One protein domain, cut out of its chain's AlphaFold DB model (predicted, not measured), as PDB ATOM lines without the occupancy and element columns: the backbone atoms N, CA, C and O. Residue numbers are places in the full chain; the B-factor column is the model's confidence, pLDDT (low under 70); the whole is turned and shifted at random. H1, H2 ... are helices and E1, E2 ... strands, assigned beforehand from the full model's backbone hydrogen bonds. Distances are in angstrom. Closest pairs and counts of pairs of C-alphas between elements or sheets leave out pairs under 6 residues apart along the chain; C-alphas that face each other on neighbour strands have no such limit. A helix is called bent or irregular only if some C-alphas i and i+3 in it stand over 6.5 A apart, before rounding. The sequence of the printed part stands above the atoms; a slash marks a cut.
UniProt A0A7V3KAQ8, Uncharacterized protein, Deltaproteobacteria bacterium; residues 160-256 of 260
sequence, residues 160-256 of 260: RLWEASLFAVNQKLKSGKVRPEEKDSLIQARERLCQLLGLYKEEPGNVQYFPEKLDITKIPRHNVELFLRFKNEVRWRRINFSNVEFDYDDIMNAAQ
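This is residues 160 to 256 of the 260 residues of an uncharacterized protein of Deltaproteobacteria bacterium (UniProt A0A7V3KAQ8). What does the model look like? H1 is the core, with H2 packed along one side, the helical hairpin H3 and H4 crossing it on the other, and the small strand hairpin E1 and E2 reaching out past the end of H2. What is it made of? The 97 printed residues hold, in order, H1, H2, E1, E2, H3 and H4, mostly helix, with E1 and E2 an antiparallel sheet. How large is it? It is compact, with a radius of gyration of the C-alphas of 12.9 A and spans of 41 by 31 by 26 A, the hairpin E1 and E2 lying at one end of the length.

Where are the first helices? H1, residues 160 to 174, is 21.2 A long and begins at C-alpha 160 (-35.147, -24.977, 13.293). H2, residues 180 to 196, is 25.3 A long and irregular: C-alphas 181 and 184 are 7.1 A apart. What follows? E1 is residues 200 to 203 and E2 residues 206 to 209. H3, residues 221 to 230, is 14.5 A long, and H4, residues 248 to 255, ends at C-alpha 255 (-28.247, -12.850, 8.730).

What touches the hub, H1? H2 touches it, closest C-alphas Leu 166 and Leu 193 at 6.1 A, opposite ways at a tilt of 36 degrees, only just steep. H3 touches it about perpendicular at 87 degrees, closest C-alphas Ala 164 and Val 224 at 4.8 A. H4 touches residues 168 to 172 of H1 alone, about perpendicular at 77 degrees, closest C-alphas Ala 168 and Ile 251 at 6.2 A. How do the hairpins stand? H3 and H4 touch at a shallow tilt of 25 degrees, opposite ways, closest C-alphas Arg 221 and Ala 255 at 5.7 A. Across E1 and E2, N 201 and O 208 are within hydrogen-bond range at 2.9 A; the closest C-alphas of H2 and E2, Cys 194 and Tyr 209, are 6.2 A apart. Are the helix backbones whole? Every O i to N i+4 pair is within hydrogen-bond range in H1, H3 and H4, and 11 of 13 in H2.

How far does it reach? The two C-alphas farthest apart, Pro 204 and Asp 249, are 41.4 A apart. Which links are long? Those from E2 to H3 and from H3 to H4 are long, and the printed part has no cut. Where is confidence low? Residue 237 alone is under 70.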
ATOM      1  N   ARG A 160     -35.824 -25.851  14.270       95.75
ATOM      2  CA  ARG A 160     -35.147 -24.977  13.293       95.75
ATOM      3  C   ARG A 160     -35.899 -23.661  13.101       95.75
ATOM      4  O   ARG A 160     -35.279 -22.600  13.081       95.75
ATOM      5  N   LEU A 161     -37.229 -23.724  13.042       94.62
ATOM      6  CA  LEU A 161     -38.080 -22.542  12.988       94.62
ATOM      7  C   LEU A 161     -37.946 -21.685  14.255       94.62
ATOM      8  O   LEU A 161     -37.765 -20.479  14.141       94.62
ATOM      9  N   TRP A 162     -37.962 -22.275  15.456       95.31
ATOM     10  CA  TRP A 162     -37.781 -21.518  16.705       95.31
ATOM     11  C   TRP A 162     -36.413 -20.837  16.804       95.31
ATOM     12  O   TRP A 162     -36.329 -19.715  17.298       95.31
ATOM     13  N   GLU A 163     -35.345 -21.481  16.338       96.69
ATOM     14  CA  GLU A 163     -34.008 -20.878  16.308       96.69
ATOM     15  C   GLU A 163     -33.960 -19.678  15.353       96.69
ATOM     16  O   GLU A 163     -33.504 -18.603  15.750       96.69
ATOM     17  N   ALA A 164     -34.505 -19.826  14.140       96.75
ATOM     18  CA  ALA A 164     -34.626 -18.740  13.168       96.75
ATOM     19  C   ALA A 164     -35.484 -17.576  13.704       96.75
ATOM     20  O   ALA A 164     -35.087 -16.411  13.617       96.75
ATOM     21  N   SER A 165     -36.618 -17.879  14.344       96.12
ATOM     22  CA  SER A 165     -37.465 -16.874  14.996       96.12
ATOM     23  C   SER A 165     -36.735 -16.153  16.128       96.12
ATOM     24  O   SER A 165     -36.832 -14.931  16.238       96.12
ATOM     25  N   LEU A 166     -35.995 -16.875  16.979       97.06
ATOM     26  CA  LEU A 166     -35.265 -16.271  18.095       97.06
ATOM     27  C   LEU A 166     -34.132 -15.377  17.596       97.06
ATOM     28  O   LEU A 166     -33.925 -14.297  18.152       97.06
ATOM     29  N   PHE A 167     -33.443 -15.783  16.526       97.75
ATOM     30  CA  PHE A 167     -32.477 -14.929  15.849       97.75
ATOM     31  C   PHE A 167     -33.133 -13.612  15.410       97.75
ATOM     32  O   PHE A 167     -32.688 -12.544  15.834       97.75
ATOM     33  N   ALA A 168     -34.231 -13.671  14.651       96.69
ATOM     34  CA  ALA A 168     -34.921 -12.481  14.153       96.69
ATOM     35  C   ALA A 168     -35.437 -11.572  15.286       96.69
ATOM     36  O   ALA A 168     -35.253 -10.354  15.246       96.69
ATOM     37  N   VAL A 169     -36.024 -12.150  16.341       96.38
ATOM     38  CA  VAL A 169     -36.483 -11.409  17.533       96.38
ATOM     39  C   VAL A 169     -35.318 -10.696  18.219       96.38
ATOM     40  O   VAL A 169     -35.425  -9.516  18.559       96.38
ATOM     41  N   ASN A 170     -34.184 -11.380  18.392       96.56
ATOM     42  CA  ASN A 170     -32.994 -10.788  18.993       96.56
ATOM     43  C   ASN A 170     -32.434  -9.641  18.144       96.56
ATOM     44  O   ASN A 170     -32.039  -8.622  18.710       96.56
ATOM     45  N   GLN A 171     -32.420  -9.769  16.814       95.81
ATOM     46  CA  GLN A 171     -31.958  -8.692  15.935       95.81
ATOM     47  C   GLN A 171     -32.894  -7.484  15.971       95.81
ATOM     48  O   GLN A 171     -32.429  -6.357  16.151       95.81
ATOM     49  N   LYS A 172     -34.214  -7.702  15.916       95.31
ATOM     50  CA  LYS A 172     -35.204  -6.622  16.027       95.31
ATOM     51  C   LYS A 172     -35.036  -5.854  17.341       95.31
ATOM     52  O   LYS A 172     -34.948  -4.630  17.314       95.31
ATOM     53  N   LEU A 173     -34.889  -6.555  18.468       94.62
ATOM     54  CA  LEU A 173     -34.640  -5.939  19.778       94.62
ATOM     55  C   LEU A 173     -33.305  -5.178  19.847       94.62
ATOM     56  O   LEU A 173     -33.253  -4.109  20.451       94.62
ATOM     57  N   LYS A 174     -32.236  -5.699  19.228       92.94
ATOM     58  CA  LYS A 174     -30.912  -5.049  19.190       92.94
ATOM     59  C   LYS A 174     -30.874  -3.804  18.306       92.94
ATOM     60  O   LYS A 174     -30.147  -2.872  18.630       92.94
ATOM     61  N   SER A 175     -31.651  -3.777  17.223       89.81
ATOM     62  CA  SER A 175     -31.663  -2.665  16.260       89.81
ATOM     63  C   SER A 175     -32.086  -1.322  16.868       89.81
ATOM     64  O   SER A 175     -31.847  -0.275  16.274       89.81
ATOM     65  N   GLY A 176     -32.775  -1.338  18.016       80.75
ATOM     66  CA  GLY A 176     -33.378  -0.147  18.617       80.75
ATOM     67  C   GLY A 176     -34.603   0.386  17.860       80.75
ATOM     68  O   GLY A 176     -35.296   1.255  18.381       80.75
ATOM     69  N   LYS A 177     -34.935  -0.168  16.684       88.00
ATOM     70  CA  LYS A 177     -36.100   0.190  15.855       88.00
ATOM     71  C   LYS A 177     -37.369  -0.566  16.283       88.00
ATOM     72  O   LYS A 177     -38.104  -1.100  15.448       88.00
ATOM     73  N   VAL A 178     -37.590  -0.689  17.589       91.88
ATOM     74  CA  VAL A 178     -38.753  -1.387  18.158       91.88
ATOM     75  C   VAL A 178     -39.816  -0.368  18.513       91.88
ATOM     76  O   VAL A 178     -39.549   0.544  19.300       91.88
ATOM     77  N   ARG A 179     -41.023  -0.530  17.968       91.44
ATOM     78  CA  ARG A 179     -42.139   0.334  18.344       91.44
ATOM     79  C   ARG A 179     -42.566   0.040  19.790       91.44
ATOM     80  O   ARG A 179     -42.522  -1.126  20.198       91.44
ATOM     81  N   PRO A 180     -42.967   1.049  20.585       89.69
ATOM     82  CA  PRO A 180     -43.375   0.842  21.976       89.69
ATOM     83  C   PRO A 180     -44.430  -0.260  22.153       89.69
ATOM     84  O   PRO A 180     -44.305  -1.077  23.061       89.69
ATOM     85  N   GLU A 181     -45.407  -0.338  21.249       89.69
ATOM     86  CA  GLU A 181     -46.484  -1.332  21.243       89.69
ATOM     87  C   GLU A 181     -46.017  -2.770  20.947       89.69
ATOM     88  O   GLU A 181     -46.676  -3.735  21.333       89.69
ATOM     89  N   GLU A 182     -44.860  -2.941  20.301       91.94
ATOM     90  CA  GLU A 182     -44.292  -4.253  19.964       91.94
ATOM     91  C   GLU A 182     -43.360  -4.785  21.050       91.94
ATOM     92  O   GLU A 182     -43.103  -5.990  21.111       91.94
ATOM     93  N   LYS A 183     -42.817  -3.898  21.892       91.81
ATOM     94  CA  LYS A 183     -41.708  -4.209  22.800       91.81
ATOM     95  C   LYS A 183     -42.042  -5.356  23.751       91.81
ATOM     96  O   LYS A 183     -41.270  -6.310  23.841       91.81
ATOM     97  N   ASP A 184     -43.194  -5.292  24.408       91.38
ATOM     98  CA  ASP A 184     -43.619  -6.332  25.350       91.38
ATOM     99  C   ASP A 184     -43.896  -7.655  24.630       91.38
ATOM    100  O   ASP A 184     -43.495  -8.717  25.106       91.38
ATOM    101  N   SER A 185     -44.494  -7.596  23.434       91.44
ATOM    102  CA  SER A 185     -44.745  -8.778  22.599       91.44
ATOM    103  C   SER A 185     -43.440  -9.458  22.168       91.44
ATOM    104  O   SER A 185     -43.324 -10.680  22.238       91.44
ATOM    105  N   LEU A 186     -42.425  -8.679  21.778       93.75
ATOM    106  CA  LEU A 186     -41.093  -9.179  21.418       93.75
ATOM    107  C   LEU A 186     -40.354  -9.781  22.619       93.75
ATOM    108  O   LEU A 186     -39.709 -10.819  22.474       93.75
ATOM    109  N   ILE A 187     -40.453  -9.163  23.801       93.69
ATOM    110  CA  ILE A 187     -39.865  -9.703  25.034       93.69
ATOM    111  C   ILE A 187     -40.521 -11.042  25.382       93.69
ATOM    112  O   ILE A 187     -39.809 -12.031  25.550       93.69
ATOM    113  N   GLN A 188     -41.855 -11.114  25.390       92.62
ATOM    114  CA  GLN A 188     -42.586 -12.358  25.655       92.62
ATOM    115  C   GLN A 188     -42.268 -13.447  24.622       92.62
ATOM    116  O   GLN A 188     -42.052 -14.605  24.986       92.62
ATOM    117  N   ALA A 189     -42.192 -13.090  23.335       93.88
ATOM    118  CA  ALA A 189     -41.800 -14.018  22.279       93.88
ATOM    119  C   ALA A 189     -40.384 -14.562  22.512       93.88
ATOM    120  O   ALA A 189     -40.176 -15.773  22.436       93.88
ATOM    121  N   ARG A 190     -39.423 -13.694  22.862       95.56
ATOM    122  CA  ARG A 190     -38.044 -14.084  23.187       95.56
ATOM    123  C   ARG A 190     -37.993 -15.060  24.358       95.56
ATOM    124  O   ARG A 190     -37.357 -16.102  24.247       95.56
ATOM    125  N   GLU A 191     -38.678 -14.758  25.457       94.69
ATOM    126  CA  GLU A 191     -38.732 -15.631  26.637       94.69
ATOM    127  C   GLU A 191     -39.344 -16.990  26.298       94.69
ATOM    128  O   GLU A 191     -38.793 -18.036  26.642       94.69
ATOM    129  N   ARG A 192     -40.449 -16.994  25.546       94.12
ATOM    130  CA  ARG A 192     -41.120 -18.222  25.120       94.12
ATOM    131  C   ARG A 192     -40.239 -19.079  24.213       94.12
ATOM    132  O   ARG A 192     -40.205 -20.295  24.381       94.12
ATOM    133  N   LEU A 193     -39.526 -18.463  23.273       95.56
ATOM    134  CA  LEU A 193     -38.566 -19.148  22.410       95.56
ATOM    135  C   LEU A 193     -37.398 -19.715  23.222       95.56
ATOM    136  O   LEU A 193     -37.033 -20.870  23.022       95.56
ATOM    137  N   CYS A 194     -36.879 -18.970  24.204       96.19
ATOM    138  CA  CYS A 194     -35.874 -19.486  25.133       96.19
ATOM    139  C   CYS A 194     -36.383 -20.704  25.917       96.19
ATOM    140  O   CYS A 194     -35.648 -21.676  26.054       96.19
ATOM    141  N   GLN A 195     -37.638 -20.706  26.381       93.81
ATOM    142  CA  GLN A 195     -38.231 -21.886  27.028       93.81
ATOM    143  C   GLN A 195     -38.284 -23.093  26.084       93.81
ATOM    144  O   GLN A 195     -37.902 -24.193  26.473       93.81
ATOM    145  N   LEU A 196     -38.757 -22.893  24.850       92.81
ATOM    146  CA  LEU A 196     -38.892 -23.961  23.853       92.81
ATOM    147  C   LEU A 196     -37.537 -24.547  23.434       92.81
ATOM    148  O   LEU A 196     -37.444 -25.743  23.173       92.81
ATOM    149  N   LEU A 197     -36.494 -23.717  23.409       94.38
ATOM    150  CA  LEU A 197     -35.130 -24.108  23.054       94.38
ATOM    151  C   LEU A 197     -34.281 -24.554  24.256       94.38
ATOM    152  O   LEU A 197     -33.124 -24.922  24.074       94.38
ATOM    153  N   GLY A 198     -34.825 -24.529  25.479       94.81
ATOM    154  CA  GLY A 198     -34.085 -24.894  26.694       94.81
ATOM    155  C   GLY A 198     -32.995 -23.890  27.094       94.81
ATOM    156  O   GLY A 198     -32.057 -24.239  27.802       94.81
ATOM    157  N   LEU A 199     -33.104 -22.635  26.655       96.12
ATOM    158  CA  LEU A 199     -32.163 -21.545  26.929       96.12
ATOM    159  C   LEU A 199     -32.560 -20.765  28.193       96.12
ATOM    160  O   LEU A 199     -32.671 -19.538  28.177       96.12
ATOM    161  N   TYR A 200     -32.828 -21.470  29.290       95.62
ATOM    162  CA  TYR A 200     -33.250 -20.862  30.552       95.62
ATOM    163  C   TYR A 200     -32.715 -21.630  31.763       95.62
ATOM    164  O   TYR A 200     -32.285 -22.777  31.652       95.62
ATOM    165  N   LYS A 201     -32.735 -20.978  32.925       93.06
ATOM    166  CA  LYS A 201     -32.466 -21.585  34.230       93.06
ATOM    167  C   LYS A 201     -33.607 -21.216  35.164       93.06
ATOM    168  O   LYS A 201     -33.969 -20.046  35.274       93.06
ATOM    169  N   GLU A 202     -34.168 -22.228  35.804       90.88
ATOM    170  CA  GLU A 202     -35.229 -22.077  36.790       90.88
ATOM    171  C   GLU A 202     -34.615 -22.156  38.191       90.88
ATOM    172  O   GLU A 202     -33.961 -23.137  38.544       90.88
ATOM    173  N   GLU A 203     -34.782 -21.087  38.963       87.25
ATOM    174  CA  GLU A 203     -34.418 -20.993  40.376       87.25
ATOM    175  C   GLU A 203     -35.699 -20.764  41.201       87.25
ATOM    176  O   GLU A 203     -36.704 -20.297  40.658       87.25
ATOM    177  N   PRO A 204     -35.726 -21.089  42.508       85.94
ATOM    178  CA  PRO A 204     -36.924 -20.895  43.322       85.94
ATOM    179  C   PRO A 204     -37.431 -19.444  43.266       85.94
ATOM    180  O   PRO A 204     -36.794 -18.531  43.782       85.94
ATOM    181  N   GLY A 205     -38.586 -19.239  42.626       83.38
ATOM    182  CA  GLY A 205     -39.222 -17.926  42.478       83.38
ATOM    183  C   GLY A 205     -38.702 -17.056  41.327       83.38
ATOM    184  O   GLY A 205     -39.174 -15.929  41.191       83.38
ATOM    185  N   ASN A 206     -37.774 -17.540  40.491       88.56
ATOM    186  CA  ASN A 206     -37.258 -16.773  39.357       88.56
ATOM    187  C   ASN A 206     -36.889 -17.660  38.157       88.56
ATOM    188  O   ASN A 206     -36.242 -18.694  38.301       88.56
ATOM    189  N   VAL A 207     -37.242 -17.219  36.949       90.06
ATOM    190  CA  VAL A 207     -36.829 -17.866  35.697       90.06
ATOM    191  C   VAL A 207     -35.958 -16.891  34.922       90.06
ATOM    192  O   VAL A 207     -36.426 -15.835  34.502       90.06
ATOM    193  N   GLN A 208     -34.691 -17.249  34.717       93.12
ATOM    194  CA  GLN A 208     -33.753 -16.448  33.937       93.12
ATOM    195  C   GLN A 208     -33.590 -17.031  32.531       93.12
ATOM    196  O   GLN A 208     -33.310 -18.221  32.374       93.12
ATOM    197  N   TYR A 209     -33.729 -16.187  31.509       94.62
ATOM    198  CA  TYR A 209     -33.585 -16.558  30.098       94.62
ATOM    199  C   TYR A 209     -32.236 -16.105  29.537       94.62
ATOM    200  O   TYR A 209     -31.782 -15.004  29.844       94.62
ATOM    201  N   PHE A 210     -31.638 -16.931  28.676       95.94
ATOM    202  CA  PHE A 210     -30.306 -16.724  28.093       95.94
ATOM    203  C   PHE A 210     -30.363 -16.727  26.552       95.94
ATOM    204  O   PHE A 210     -29.846 -17.652  25.917       95.94
ATOM    205  N   PRO A 211     -31.024 -15.740  25.916       95.56
ATOM    206  CA  PRO A 211     -31.134 -15.668  24.456       95.56
ATOM    207  C   PRO A 211     -29.776 -15.607  23.738       95.56
ATOM    208  O   PRO A 211     -29.675 -16.005  22.581       95.56
ATOM    209  N   GLU A 212     -28.729 -15.130  24.408       94.62
ATOM    210  CA  GLU A 212     -27.350 -15.071  23.917       94.62
ATOM    211  C   GLU A 212     -26.659 -16.438  23.824       94.62
ATOM    212  O   GLU A 212     -25.656 -16.556  23.128       94.62
ATOM    213  N   LYS A 213     -27.198 -17.475  24.480       95.44
ATOM    214  CA  LYS A 213     -26.705 -18.859  24.361       95.44
ATOM    215  C   LYS A 213     -27.219 -19.578  23.112       95.44
ATOM    216  O   LYS A 213     -26.911 -20.754  22.925       95.44
ATOM    217  N   LEU A 214     -28.013 -18.906  22.277       95.94
ATOM    218  CA  LEU A 214     -28.414 -19.430  20.977       95.94
ATOM    219  C   LEU A 214     -27.173 -19.651  20.101       95.94
ATOM    220  O   LEU A 214     -26.436 -18.713  19.802       95.94
ATOM    221  N   ASP A 215     -26.969 -20.890  19.663       94.12
ATOM    222  CA  ASP A 215     -25.863 -21.258  18.782       94.12
ATOM    223  C   ASP A 215     -26.158 -20.843  17.334       94.12
ATOM    224  O   ASP A 215     -26.708 -21.608  16.541       94.12
ATOM    225  N   ILE A 216     -25.787 -19.607  16.995       93.50
ATOM    226  CA  ILE A 216     -26.002 -19.035  15.661       93.50
ATOM    227  C   ILE A 216     -25.220 -19.761  14.557       93.50
ATOM    228  O   ILE A 216     -25.608 -19.686  13.396       93.50
ATOM    229  N   THR A 217     -24.163 -20.509  14.899       92.25
ATOM    230  CA  THR A 217     -23.333 -21.229  13.914       92.25
ATOM    231  C   THR A 217     -24.062 -22.401  13.259       92.25
ATOM    232  O   THR A 217     -23.593 -22.944  12.263       92.25
ATOM    233  N   LYS A 218     -25.217 -22.791  13.809       91.69
ATOM    234  CA  LYS A 218     -26.063 -23.885  13.320       91.69
ATOM    235  C   LYS A 218     -27.367 -23.413  12.689       91.69
ATOM    236  O   LYS A 218     -28.224 -24.253  12.420       91.69
ATOM    237  N   ILE A 219     -27.549 -22.104  12.512       96.06
ATOM    238  CA  ILE A 219     -28.769 -21.523  11.949       96.06
ATOM    239  C   ILE A 219     -28.470 -21.113  10.510       96.06
ATOM    240  O   ILE A 219     -27.829 -20.084  10.323       96.06
ATOM    241  N   PRO A 220     -28.924 -21.870   9.502       96.38
ATOM    242  CA  PRO A 220     -28.802 -21.454   8.114       96.38
ATOM    243  C   PRO A 220     -29.508 -20.130   7.865       96.38
ATOM    244  O   PRO A 220     -30.637 -19.921   8.329       96.38
ATOM    245  N   ARG A 221     -28.876 -19.261   7.076       96.69
ATOM    246  CA  ARG A 221     -29.461 -17.996   6.630       96.69
ATOM    247  C   ARG A 221     -30.796 -18.233   5.928       96.69
ATOM    248  O   ARG A 221     -31.756 -17.509   6.187       96.69
ATOM    249  N   HIS A 222     -30.878 -19.289   5.120       96.19
ATOM    250  CA  HIS A 222     -32.105 -19.684   4.431       96.19
ATOM    251  C   HIS A 222     -33.285 -19.937   5.391       96.19
ATOM    252  O   HIS A 222     -34.420 -19.563   5.111       96.19
ATOM    253  N   ASN A 223     -33.035 -20.486   6.583       97.25
ATOM    254  CA  ASN A 223     -34.105 -20.731   7.555       97.25
ATOM    255  C   ASN A 223     -34.661 -19.424   8.143       97.25
ATOM    256  O   ASN A 223     -35.840 -19.363   8.495       97.25
ATOM    257  N   VAL A 224     -33.829 -18.381   8.257       97.56
ATOM    258  CA  VAL A 224     -34.266 -17.041   8.686       97.56
ATOM    259  C   VAL A 224     -35.150 -16.405   7.619       97.56
ATOM    260  O   VAL A 224     -36.222 -15.902   7.946       97.56
ATOM    261  N   GLU A 225     -34.746 -16.492   6.354       97.06
ATOM    262  CA  GLU A 225     -35.544 -16.044   5.208       97.06
ATOM    263  C   GLU A 225     -36.919 -16.726   5.178       97.06
ATOM    264  O   GLU A 225     -37.954 -16.055   5.141       97.06
ATOM    265  N   LEU A 226     -36.942 -18.058   5.289       95.69
ATOM    266  CA  LEU A 226     -38.183 -18.824   5.341       95.69
ATOM    267  C   LEU A 226     -39.054 -18.427   6.538       95.69
ATOM    268  O   LEU A 226     -40.258 -18.227   6.379       95.69
ATOM    269  N   PHE A 227     -38.471 -18.250   7.729       95.25
ATOM    270  CA  PHE A 227     -39.219 -17.745   8.881       95.25
ATOM    271  C   PHE A 227     -39.890 -16.404   8.570       95.25
ATOM    272  O   PHE A 227     -41.084 -16.261   8.822       95.25
ATOM    273  N   LEU A 228     -39.155 -15.431   8.025       95.06
ATOM    274  CA  LEU A 228     -39.690 -14.097   7.743       95.06
ATOM    275  C   LEU A 228     -40.849 -14.148   6.745       95.06
ATOM    276  O   LEU A 228     -41.857 -13.471   6.959       95.06
ATOM    277  N   ARG A 229     -40.733 -14.988   5.710       93.62
ATOM    278  CA  ARG A 229     -41.789 -15.211   4.716       93.62
ATOM    279  C   ARG A 229     -43.038 -15.833   5.341       93.62
ATOM    280  O   ARG A 229     -44.137 -15.329   5.140       93.62
ATOM    281  N   PHE A 230     -42.870 -16.872   6.155       91.44
ATOM    282  CA  PHE A 230     -43.981 -17.654   6.706       91.44
ATOM    283  C   PHE A 230     -44.487 -17.179   8.077       91.44
ATOM    284  O   PHE A 230     -45.455 -17.734   8.602       91.44
ATOM    285  N   LYS A 231     -43.892 -16.137   8.681       88.81
ATOM    286  CA  LYS A 231     -44.194 -15.710  10.063       88.81
ATOM    287  C   LYS A 231     -45.679 -15.440  10.325       88.81
ATOM    288  O   LYS A 231     -46.141 -15.666  11.441       88.81
ATOM    289  N   ASN A 232     -46.390 -14.925   9.319       85.31
ATOM    290  CA  ASN A 232     -47.803 -14.544   9.399       85.31
ATOM    291  C   ASN A 232     -48.742 -15.663   8.935       85.31
ATOM    292  O   ASN A 232     -49.924 -15.635   9.264       85.31
ATOM    293  N   GLU A 233     -48.225 -16.616   8.162       79.50
ATOM    294  CA  GLU A 233     -48.986 -17.761   7.667       79.50
ATOM    295  C   GLU A 233     -49.052 -18.851   8.736       79.50
ATOM    296  O   GLU A 233     -50.093 -19.459   8.946       79.50
ATOM    297  N   VAL A 234     -47.958 -19.054   9.473       76.31
ATOM    298  CA  VAL A 234     -47.853 -20.123  10.464       76.31
ATOM    299  C   VAL A 234     -48.419 -19.686  11.813       76.31
ATOM    300  O   VAL A 234     -48.057 -18.648  12.368       76.31
ATOM    301  N   ARG A 235     -49.263 -20.529  12.416       73.62
ATOM    302  CA  ARG A 235     -49.630 -20.390  13.830       73.62
ATOM    303  C   ARG A 235     -48.501 -20.888  14.719       73.62
ATOM    304  O   ARG A 235     -48.237 -22.082  14.827       73.62
ATOM    305  N   TRP A 236     -47.897 -19.975  15.462       76.75
ATOM    306  CA  TRP A 236     -46.825 -20.307  16.390       76.75
ATOM    307  C   TRP A 236     -47.402 -20.696  17.747       76.75
ATOM    308  O   TRP A 236     -48.026 -19.900  18.451       76.75
ATOM    309  N   ARG A 237     -47.223 -21.958  18.149       69.06
ATOM    310  CA  ARG A 237     -47.766 -22.441  19.422       69.06
ATOM    311  C   ARG A 237     -47.210 -21.608  20.583       69.06
ATOM    312  O   ARG A 237     -46.043 -21.732  20.939       69.06
ATOM    313  N   ARG A 238     -48.097 -20.840  21.231       70.44
ATOM    314  CA  ARG A 238     -47.808 -19.968  22.390       70.44
ATOM    315  C   ARG A 238     -46.908 -18.760  22.084       70.44
ATOM    316  O   ARG A 238     -46.436 -18.139  23.029       70.44
ATOM    317  N   ILE A 239     -46.687 -18.420  20.815       84.25
ATOM    318  CA  ILE A 239     -45.971 -17.204  20.408       84.25
ATOM    319  C   ILE A 239     -46.877 -16.450  19.440       84.25
ATOM    320  O   ILE A 239     -47.460 -17.062  18.552       84.25
ATOM    321  N   ASN A 240     -47.034 -15.140  19.611       81.44
ATOM    322  CA  ASN A 240     -47.823 -14.341  18.682       81.44
ATOM    323  C   ASN A 240     -46.942 -13.297  17.992       81.44
ATOM    324  O   ASN A 240     -46.461 -12.372  18.641       81.44
ATOM    325  N   PHE A 241     -46.766 -13.443  16.678       86.25
ATOM    326  CA  PHE A 241     -46.061 -12.478  15.834       86.25
ATOM    327  C   PHE A 241     -47.005 -11.586  15.016       86.25
ATOM    328  O   PHE A 241     -46.516 -10.763  14.247       86.25
ATOM    329  N   SER A 242     -48.334 -11.712  15.167       79.75
ATOM    330  CA  SER A 242     -49.318 -10.993  14.337       79.75
ATOM    331  C   SER A 242     -49.137  -9.476  14.369       79.75
ATOM    332  O   SER A 242     -49.392  -8.802  13.378       79.75
ATOM    333  N   ASN A 243     -48.675  -8.954  15.505       81.38
ATOM    334  CA  ASN A 243     -48.492  -7.526  15.742       81.38
ATOM    335  C   ASN A 243     -47.010  -7.132  15.741       81.38
ATOM    336  O   ASN A 243     -46.673  -6.077  16.259       81.38
ATOM    337  N   VAL A 244     -46.125  -7.993  15.228       89.00
ATOM    338  CA  VAL A 244     -44.682  -7.752  15.187       89.00
ATOM    339  C   VAL A 244     -44.229  -7.635  13.739       89.00
ATOM    340  O   VAL A 244     -44.327  -8.579  12.942       89.00
ATOM    341  N   GLU A 245     -43.687  -6.471  13.408       91.31
ATOM    342  CA  GLU A 245     -43.137  -6.175  12.096       91.31
ATOM    343  C   GLU A 245     -41.622  -6.385  12.084       91.31
ATOM    344  O   GLU A 245     -40.846  -5.675  12.733       91.31
ATOM    345  N   PHE A 246     -41.201  -7.400  11.334       92.62
ATOM    346  CA  PHE A 246     -39.799  -7.652  11.042       92.62
ATOM    347  C   PHE A 246     -39.480  -6.990   9.706       92.62
ATOM    348  O   PHE A 246     -40.068  -7.361   8.692       92.62
ATOM    349  N   ASP A 247     -38.577  -6.015   9.725       92.50
ATOM    350  CA  ASP A 247     -38.033  -5.425   8.506       92.50
ATOM    351  C   ASP A 247     -37.146  -6.479   7.833       92.50
ATOM    352  O   ASP A 247     -36.190  -6.971   8.438       92.50
ATOM    353  N   TYR A 248     -37.536  -6.898   6.631       93.94
ATOM    354  CA  TYR A 248     -36.888  -8.008   5.942       93.94
ATOM    355  C   TYR A 248     -35.408  -7.715   5.683       93.94
ATOM    356  O   TYR A 248     -34.554  -8.535   6.023       93.94
ATOM    357  N   ASP A 249     -35.104  -6.530   5.154       93.88
ATOM    358  CA  ASP A 249     -33.749  -6.142   4.774       93.88
ATOM    359  C   ASP A 249     -32.857  -6.008   6.010       93.88
ATOM    360  O   ASP A 249     -31.741  -6.527   6.027       93.88
ATOM    361  N   ASP A 250     -33.349  -5.385   7.085       93.69
ATOM    362  CA  ASP A 250     -32.604  -5.260   8.341       93.69
ATOM    363  C   ASP A 250     -32.227  -6.638   8.921       93.69
ATOM    364  O   ASP A 250     -31.082  -6.858   9.331       93.69
ATOM    365  N   ILE A 251     -33.175  -7.584   8.962       96.50
ATOM    366  CA  ILE A 251     -32.927  -8.919   9.524       96.50
ATOM    367  C   ILE A 251     -32.013  -9.738   8.608       96.50
ATOM    368  O   ILE A 251     -31.090 -10.389   9.105       96.50
ATOM    369  N   MET A 252     -32.222  -9.690   7.290       97.12
ATOM    370  CA  MET A 252     -31.409 -10.444   6.333       97.12
ATOM    371  C   MET A 252     -29.988  -9.892   6.199       97.12
ATOM    372  O   MET A 252     -29.051 -10.675   6.048       97.12
ATOM    373  N   ASN A 253     -29.788  -8.582   6.369       95.94
ATOM    374  CA  ASN A 253     -28.454  -7.988   6.483       95.94
ATOM    375  C   ASN A 253     -27.708  -8.527   7.711       95.94
ATOM    376  O   ASN A 253     -26.549  -8.925   7.605       95.94
ATOM    377  N   ALA A 254     -28.372  -8.625   8.868       94.00
ATOM    378  CA  ALA A 254     -27.779  -9.256  10.049       94.00
ATOM    379  C   ALA A 254     -27.526 -10.764   9.848       94.00
ATOM    380  O   ALA A 254     -26.581 -11.319  10.413       94.00
ATOM    381  N   ALA A 255     -28.356 -11.428   9.039       95.50
ATOM    382  CA  ALA A 255     -28.247 -12.850   8.730       95.50
ATOM    383  C   ALA A 255     -27.097 -13.190   7.761       95.50
ATOM    384  O   ALA A 255     -26.784 -14.365   7.599       95.50
ATOM    385  N   GLN A 256     -26.412 -12.208   7.160       93.88
ATOM    386  CA  GLN A 256     -25.233 -12.458   6.312       93.88
ATOM    387  C   GLN A 256     -24.076 -13.136   7.064       93.88
ATOM    388  O   GLN A 256     -23.243 -13.786   6.442       93.88
TER     389      GLN A 256